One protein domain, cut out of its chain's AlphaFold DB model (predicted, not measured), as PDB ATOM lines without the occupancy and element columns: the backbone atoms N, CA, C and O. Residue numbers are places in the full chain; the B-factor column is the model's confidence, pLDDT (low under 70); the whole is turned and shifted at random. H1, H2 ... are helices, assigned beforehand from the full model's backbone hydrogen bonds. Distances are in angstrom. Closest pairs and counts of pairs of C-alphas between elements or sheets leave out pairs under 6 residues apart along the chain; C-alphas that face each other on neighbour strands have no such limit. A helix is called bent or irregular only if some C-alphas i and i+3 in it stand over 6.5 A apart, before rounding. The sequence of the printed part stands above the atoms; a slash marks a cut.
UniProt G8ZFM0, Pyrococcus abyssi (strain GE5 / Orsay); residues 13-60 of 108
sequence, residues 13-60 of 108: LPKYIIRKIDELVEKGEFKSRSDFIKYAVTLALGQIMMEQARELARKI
ATOM      1  N   LEU A  13     -14.054  11.523 -12.437       94.25
ATOM      2  CA  LEU A  13     -15.034  11.863 -13.460       94.25
ATOM      3  C   LEU A  13     -16.395  11.245 -13.119       94.25
ATOM      4  O   LEU A  13     -16.447  10.149 -12.549       94.25
ATOM      5  N   PRO A  14     -17.508  11.907 -13.477       97.50
ATOM      6  CA  PRO A  14     -18.829  11.305 -13.371       97.50
ATOM      7  C   PRO A  14     -18.912   9.990 -14.154       97.50
ATOM      8  O   PRO A  14     -18.419   9.898 -15.280       97.50
ATOM      9  N   LYS A  15     -19.603   8.983 -13.602       96.38
ATOM     10  CA  LYS A  15     -19.710   7.647 -14.224       96.38
ATOM     11  C   LYS A  15     -20.218   7.690 -15.668       96.38
ATOM     12  O   LYS A  15     -19.751   6.922 -16.501       96.38
ATOM     13  N   TYR A  16     -21.159   8.584 -15.971       97.44
ATOM     14  CA  TYR A  16     -21.720   8.705 -17.317       97.44
ATOM     15  C   TYR A  16     -20.695   9.210 -18.345       97.44
ATOM     16  O   TYR A  16     -20.762   8.816 -19.502       97.44
ATOM     17  N   ILE A  17     -19.733  10.045 -17.931       96.62
ATOM     18  CA  ILE A  17     -18.643  10.505 -18.799       96.62
ATOM     19  C   ILE A  17     -17.696   9.349 -19.085       96.62
ATOM     20  O   ILE A  17     -17.379   9.109 -20.242       96.62
ATOM     21  N   ILE A  18     -17.303   8.599 -18.050       96.44
ATOM     22  CA  ILE A  18     -16.419   7.434 -18.201       96.44
ATOM     23  C   ILE A  18     -17.010   6.455 -19.222       96.44
ATOM     24  O   ILE A  18     -16.318   6.069 -20.154       96.44
ATOM     25  N   ARG A  19     -18.311   6.157 -19.108       97.81
ATOM     26  CA  ARG A  19     -19.022   5.302 -20.070       97.81
ATOM     27  C   ARG A  19     -18.961   5.825 -21.505       97.81
ATOM     28  O   ARG A  19     -18.689   5.054 -22.410       97.81
ATOM     29  N   LYS A  20     -19.176   7.124 -21.721       97.50
ATOM     30  CA  LYS A  20     -19.081   7.711 -23.068       97.50
ATOM     31  C   LYS A  20     -17.667   7.629 -23.636       97.50
ATOM     32  O   LYS A  20     -17.511   7.397 -24.826       97.50
ATOM     33  N   ILE A  21     -16.647   7.822 -22.800       97.00
ATOM     34  CA  ILE A  21     -15.250   7.670 -23.226       97.00
ATOM     35  C   ILE A  21     -14.996   6.220 -23.642       97.00
ATOM     36  O   ILE A  21     -14.389   5.989 -24.682       97.00
ATOM     37  N   ASP A  22     -15.494   5.256 -22.865       97.69
ATOM     38  CA  ASP A  22     -15.378   3.831 -23.187       97.69
ATOM     39  C   ASP A  22     -16.022   3.491 -24.524       97.69
ATOM     40  O   ASP A  22     -15.371   2.884 -25.365       97.69
ATOM     41  N   GLU A  23     -17.245   3.965 -24.765       98.19
ATOM     42  CA  GLU A  23     -17.951   3.754 -26.033       98.19
ATOM     43  C   GLU A  23     -17.153   4.277 -27.241       98.19
ATOM     44  O   GLU A  23     -17.156   3.654 -28.301       98.19
ATOM     45  N   LEU A  24     -16.458   5.411 -27.104       97.38
ATOM     46  CA  LEU A  24     -15.624   5.974 -28.176       97.38
ATOM     47  C   LEU A  24     -14.348   5.154 -28.415       97.38
ATOM     48  O   LEU A  24     -13.909   5.003 -29.556       97.38
ATOM     49  N   VAL A  25     -13.761   4.602 -27.352       97.56
ATOM     50  CA  VAL A  25     -12.598   3.710 -27.457       97.56
ATOM     51  C   VAL A  25     -13.004   2.369 -28.071       97.56
ATOM     52  O   VAL A  25     -12.324   1.878 -28.966       97.56
ATOM     53  N   GLU A  26     -14.139   1.801 -27.658       97.94
ATOM     54  CA  GLU A  26     -14.686   0.550 -28.201       97.94
ATOM     55  C   GLU A  26     -15.020   0.658 -29.695       97.94
ATOM     56  O   GLU A  26     -14.790  -0.284 -30.450       97.94
ATOM     57  N   LYS A  27     -15.499   1.824 -30.145       97.50
ATOM     58  CA  LYS A  27     -15.732   2.120 -31.569       97.50
ATOM     59  C   LYS A  27     -14.449   2.301 -32.384       97.50
ATOM     60  O   LYS A  27     -14.521   2.390 -33.607       97.50
ATOM     61  N   GLY A  28     -13.289   2.376 -31.732       96.25
ATOM     62  CA  GLY A  28     -12.002   2.611 -32.382       96.25
ATOM     63  C   GLY A  28     -11.762   4.064 -32.799       96.25
ATOM     64  O   GLY A  28     -10.806   4.325 -33.525       96.25
ATOM     65  N   GLU A  29     -12.583   5.016 -32.337       95.94
ATOM     66  CA  GLU A  29     -12.358   6.449 -32.587       95.94
ATOM     67  C   GLU A  29     -11.108   6.955 -31.850       95.94
ATOM     68  O   GLU A  29     -10.431   7.870 -32.315       95.94
ATOM     69  N   PHE A  30     -10.775   6.323 -30.720       97.25
ATOM     70  CA  PHE A  30      -9.578   6.603 -29.932       97.25
ATOM     71  C   PHE A  30      -8.867   5.315 -29.540       97.25
ATOM     72  O   PHE A  30      -9.498   4.298 -29.259       97.25
ATOM     73  N   LYS A  31      -7.532   5.366 -29.444       95.62
ATOM     74  CA  LYS A  31      -6.721   4.185 -29.100       95.62
ATOM     75  C   LYS A  31      -6.874   3.761 -27.639       95.62
ATOM     76  O   LYS A  31      -6.646   2.607 -27.297       95.62
ATOM     77  N   SER A  32      -7.165   4.712 -26.753       96.44
ATOM     78  CA  SER A  32      -7.328   4.485 -25.316       96.44
ATOM     79  C   SER A  32      -8.055   5.658 -24.659       96.44
ATOM     80  O   SER A  32      -8.147   6.744 -25.234       96.44
ATOM     81  N   ARG A  33      -8.488   5.486 -23.403       94.44
ATOM     82  CA  ARG A  33      -9.017   6.601 -22.597       94.44
ATOM     83  C   ARG A  33      -8.011   7.749 -22.490       94.44
ATOM     84  O   ARG A  33      -8.393   8.906 -22.594       94.44
ATOM     85  N   SER A  34      -6.729   7.438 -22.301       93.94
ATOM     86  CA  SER A  34      -5.670   8.449 -22.198       93.94
ATOM     87  C   SER A  34      -5.500   9.237 -23.495       93.94
ATOM     88  O   SER A  34      -5.288  10.443 -23.443       93.94
ATOM     89  N   ASP A  35      -5.624   8.574 -24.646       94.56
ATOM     90  CA  ASP A  35      -5.572   9.206 -25.972       94.56
ATOM     91  C   ASP A  35      -6.726  10.205 -26.151       94.56
ATOM     92  O   ASP A  35      -6.499  11.373 -26.466       94.56
ATOM     93  N   PHE A  36      -7.947   9.786 -25.798       95.75
ATOM     94  CA  PHE A  36      -9.113  10.671 -25.759       95.75
ATOM     95  C   PHE A  36      -8.892  11.886 -24.847       95.75
ATOM     96  O   PHE A  36      -9.149  13.020 -25.250       95.75
ATOM     97  N   ILE A  37      -8.393  11.678 -23.623       94.81
ATOM     98  CA  ILE A  37      -8.169  12.773 -22.669       94.81
ATOM     99  C   ILE A  37      -7.093  13.740 -23.180       94.81
ATOM    100  O   ILE A  37      -7.301  14.951 -23.119       94.81
ATOM    101  N   LYS A  38      -5.977  13.238 -23.728       92.56
ATOM    102  CA  LYS A  38      -4.925  14.076 -24.332       92.56
ATOM    103  C   LYS A  38      -5.497  14.934 -25.466       92.56
ATOM    104  O   LYS A  38      -5.251  16.142 -25.500       92.56
ATOM    105  N   TYR A  39      -6.299  14.337 -26.347       95.06
ATOM    106  CA  TYR A  39      -6.981  15.057 -27.421       95.06
ATOM    107  C   TYR A  39      -7.925  16.141 -26.878       95.06
ATOM    108  O   TYR A  39      -7.808  17.307 -27.258       95.06
ATOM    109  N   ALA A  40      -8.809  15.786 -25.943       95.31
ATOM    110  CA  ALA A  40      -9.802  16.701 -25.386       95.31
ATOM    111  C   ALA A  40      -9.159  17.905 -24.677       95.31
ATOM    112  O   ALA A  40      -9.586  19.042 -24.878       95.31
ATOM    113  N   VAL A  41      -8.102  17.670 -23.891       93.50
ATOM    114  CA  VAL A  41      -7.339  18.736 -23.221       93.50
ATOM    115  C   VAL A  41      -6.678  19.655 -24.245       93.50
ATOM    116  O   VAL A  41      -6.765  20.872 -24.115       93.50
ATOM    117  N   THR A  42      -6.066  19.090 -25.287       92.00
ATOM    118  CA  THR A  42      -5.412  19.874 -26.348       92.00
ATOM    119  C   THR A  42      -6.414  20.771 -27.073       92.00
ATOM    120  O   THR A  42      -6.154  21.957 -27.275       92.00
ATOM    121  N   LEU A  43      -7.585  20.227 -27.411       92.88
ATOM    122  CA  LEU A  43      -8.656  20.969 -28.069       92.88
ATOM    123  C   LEU A  43      -9.168  22.121 -27.192       92.88
ATOM    124  O   LEU A  43      -9.263  23.254 -27.662       92.88
ATOM    125  N   ALA A  44      -9.453  21.843 -25.918       93.69
ATOM    126  CA  ALA A  44      -9.953  22.841 -24.976       93.69
ATOM    127  C   ALA A  44      -8.933  23.964 -24.730       93.69
ATOM    128  O   ALA A  44      -9.292  25.140 -24.755       93.69
ATOM    129  N   LEU A  45      -7.650  23.621 -24.552       92.06
ATOM    130  CA  LEU A  45      -6.579  24.612 -24.416       92.06
ATOM    131  C   LEU A  45      -6.487  25.506 -25.654       92.06
ATOM    132  O   LEU A  45      -6.428  26.725 -25.516       92.06
ATOM    133  N   GLY A  46      -6.539  24.923 -26.855       91.50
ATOM    134  CA  GLY A  46      -6.533  25.690 -28.100       91.50
ATOM    135  C   GLY A  46      -7.687  26.693 -28.181       91.50
ATOM    136  O   GLY A  46      -7.470  27.854 -28.526       91.50
ATOM    137  N   GLN A  47      -8.898  26.278 -27.801       90.31
ATOM    138  CA  GLN A  47     -10.073  27.155 -27.781       90.31
ATOM    139  C   GLN A  47      -9.912  28.320 -26.796       90.31
ATOM    140  O   GLN A  47     -10.121  29.470 -27.184       90.31
ATOM    141  N   ILE A  48      -9.473  28.039 -25.565       90.62
ATOM    142  CA  ILE A  48      -9.250  29.062 -24.531       90.62
ATOM    143  C   ILE A  48      -8.184  30.063 -24.986       90.62
ATOM    144  O   ILE A  48      -8.385  31.273 -24.897       90.62
ATOM    145  N   MET A  49      -7.062  29.577 -25.523       88.94
ATOM    146  CA  MET A  49      -5.978  30.439 -25.999       88.94
ATOM    147  C   MET A  49      -6.423  31.333 -27.162       88.94
ATOM    148  O   MET A  49      -6.080  32.515 -27.198       88.94
ATOM    149  N   MET A  50      -7.209  30.804 -28.104       84.69
ATOM    150  CA  MET A  50      -7.754  31.598 -29.209       84.69
ATOM    151  C   MET A  50      -8.733  32.667 -28.728       84.69
ATOM    152  O   MET A  50      -8.722  33.784 -29.246       84.69
ATOM    153  N   GLU A  51      -9.582  32.346 -27.754       88.56
ATOM    154  CA  GLU A  51     -10.513  33.307 -27.167       88.56
ATOM    155  C   GLU A  51      -9.766  34.435 -26.450       88.56
ATOM    156  O   GLU A  51     -10.005  35.607 -26.740       88.56
ATOM    157  N   GLN A  52      -8.764  34.098 -25.636       85.69
ATOM    158  CA  GLN A  52      -7.886  35.081 -24.997       85.69
ATOM    159  C   GLN A  52      -7.157  35.956 -26.024       85.69
ATOM    160  O   GLN A  52      -7.104  37.176 -25.874       85.69
ATOM    161  N   ALA A  53      -6.633  35.364 -27.101       81.75
ATOM    162  CA  ALA A  53      -5.987  36.115 -28.173       81.75
ATOM    163  C   ALA A  53      -6.959  37.088 -28.862       81.75
ATOM    164  O   ALA A  53      -6.589  38.226 -29.149       81.75
ATOM    165  N   ARG A  54      -8.216  36.679 -29.082       79.88
ATOM    166  CA  ARG A  54      -9.265  37.555 -29.626       79.88
ATOM    167  C   ARG A  54      -9.614  38.691 -28.674       79.88
ATOM    168  O   ARG A  54      -9.774  39.820 -29.129       79.88
ATOM    169  N   GLU A  55      -9.728  38.426 -27.376       80.75
ATOM    170  CA  GLU A  55      -9.978  39.478 -26.388       80.75
ATOM    171  C   GLU A  55      -8.835  40.491 -26.320       80.75
ATOM    172  O   GLU A  55      -9.082  41.695 -26.266       80.75
ATOM    173  N   LEU A  56      -7.587  40.017 -26.366       76.88
ATOM    174  CA  LEU A  56      -6.413  40.883 -26.431       76.88
ATOM    175  C   LEU A  56      -6.411  41.713 -27.719       76.88
ATOM    176  O   LEU A  56      -6.205  42.921 -27.658       76.88
ATOM    177  N   ALA A  57      -6.710  41.101 -28.866       71.06
ATOM    178  CA  ALA A  57      -6.790  41.800 -30.147       71.06
ATOM    179  C   ALA A  57      -7.897  42.867 -30.173       71.06
ATOM    180  O   ALA A  57      -7.710  43.916 -30.775       71.06
ATOM    181  N   ARG A  58      -9.028  42.639 -29.490       73.19
ATOM    182  CA  ARG A  58     -10.103  43.641 -29.358       73.19
ATOM    183  C   ARG A  58      -9.698  44.863 -28.533       73.19
ATOM    184  O   ARG A  58     -10.279  45.924 -28.722       73.19
ATOM    185  N   LYS A  59      -8.764  44.702 -27.593       73.31
ATOM    186  CA  LYS A  59      -8.303  45.777 -26.699       73.31
ATOM    187  C   LYS A  59      -7.132  46.569 -27.277       73.31
ATOM    188  O   LYS A  59      -6.909  47.689 -26.843       73.31
ATOM    189  N   ILE A  60      -6.401  45.994 -28.229       64.94
ATOM    190  CA  ILE A  60      -5.257  46.638 -28.872       64.94
ATOM    191  C   ILE A  60      -5.755  47.642 -29.909       64.94
ATOM    192  O   ILE A  60      -6.502  47.300 -30.827       64.94
TER     193      ILE A  60
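What this domain is: This is residues 13 to 60 of the 108 residues of a protein of Pyrococcus abyssi (strain GE5 / Orsay) (UniProt G8ZFM0). Two helices make an L: a long straight helix, H2, is the long leg, and a shorter helix, H1, is the foot set across its first turn. They meet where residues 21 to 25 of H1 come to residues 33 to 36 of H2, and residues 40 to 60 stick out as a free arm that makes the length. The printed part has 48 residues with two named helices, H1 then H2, and no named strand; its class is all helix. It is extended, with a radius of gyration of the C-alphas of 15.2 A and spans of 47 by 21 by 13 A.

Where its parts are: Begin at Leu 13 and find C-alpha 15 at (-19.710, 7.647, -14.224); from there H1, residues 15 to 26, runs 16.5 A to C-alpha 26 at (-14.686, 0.550, -28.201). After a short link of 6 residues, H2, residues 33 to 59, runs 39.4 A from C-alpha 33 to C-alpha 59 at (-8.303, 45.777, -26.699).

How they stand to each other: Look at the C-alphas of Ile 21 and Arg 33, the closest of the two helices, 6.4 A apart: here H1 and H2 touch, H1 with residues 21 to 25 alone and H2 with residues 33 to 36 alone. Their lines stand about perpendicular, but only just, at 72 degrees. In both H1 and H2, each O i to N i+4 pair is within hydrogen-bond range, and neither helix is bent.

The domain as a whole: The two C-alphas farthest apart are those of Glu 26 and Ile 60, at 47.0 A. The printed part has no cut and no long link. Residues 40 to 60, of which 40 to 59 belong to H2, stand free. The mean pLDDT of the printed part is 91.3; look to residue 60 for the one value under 70.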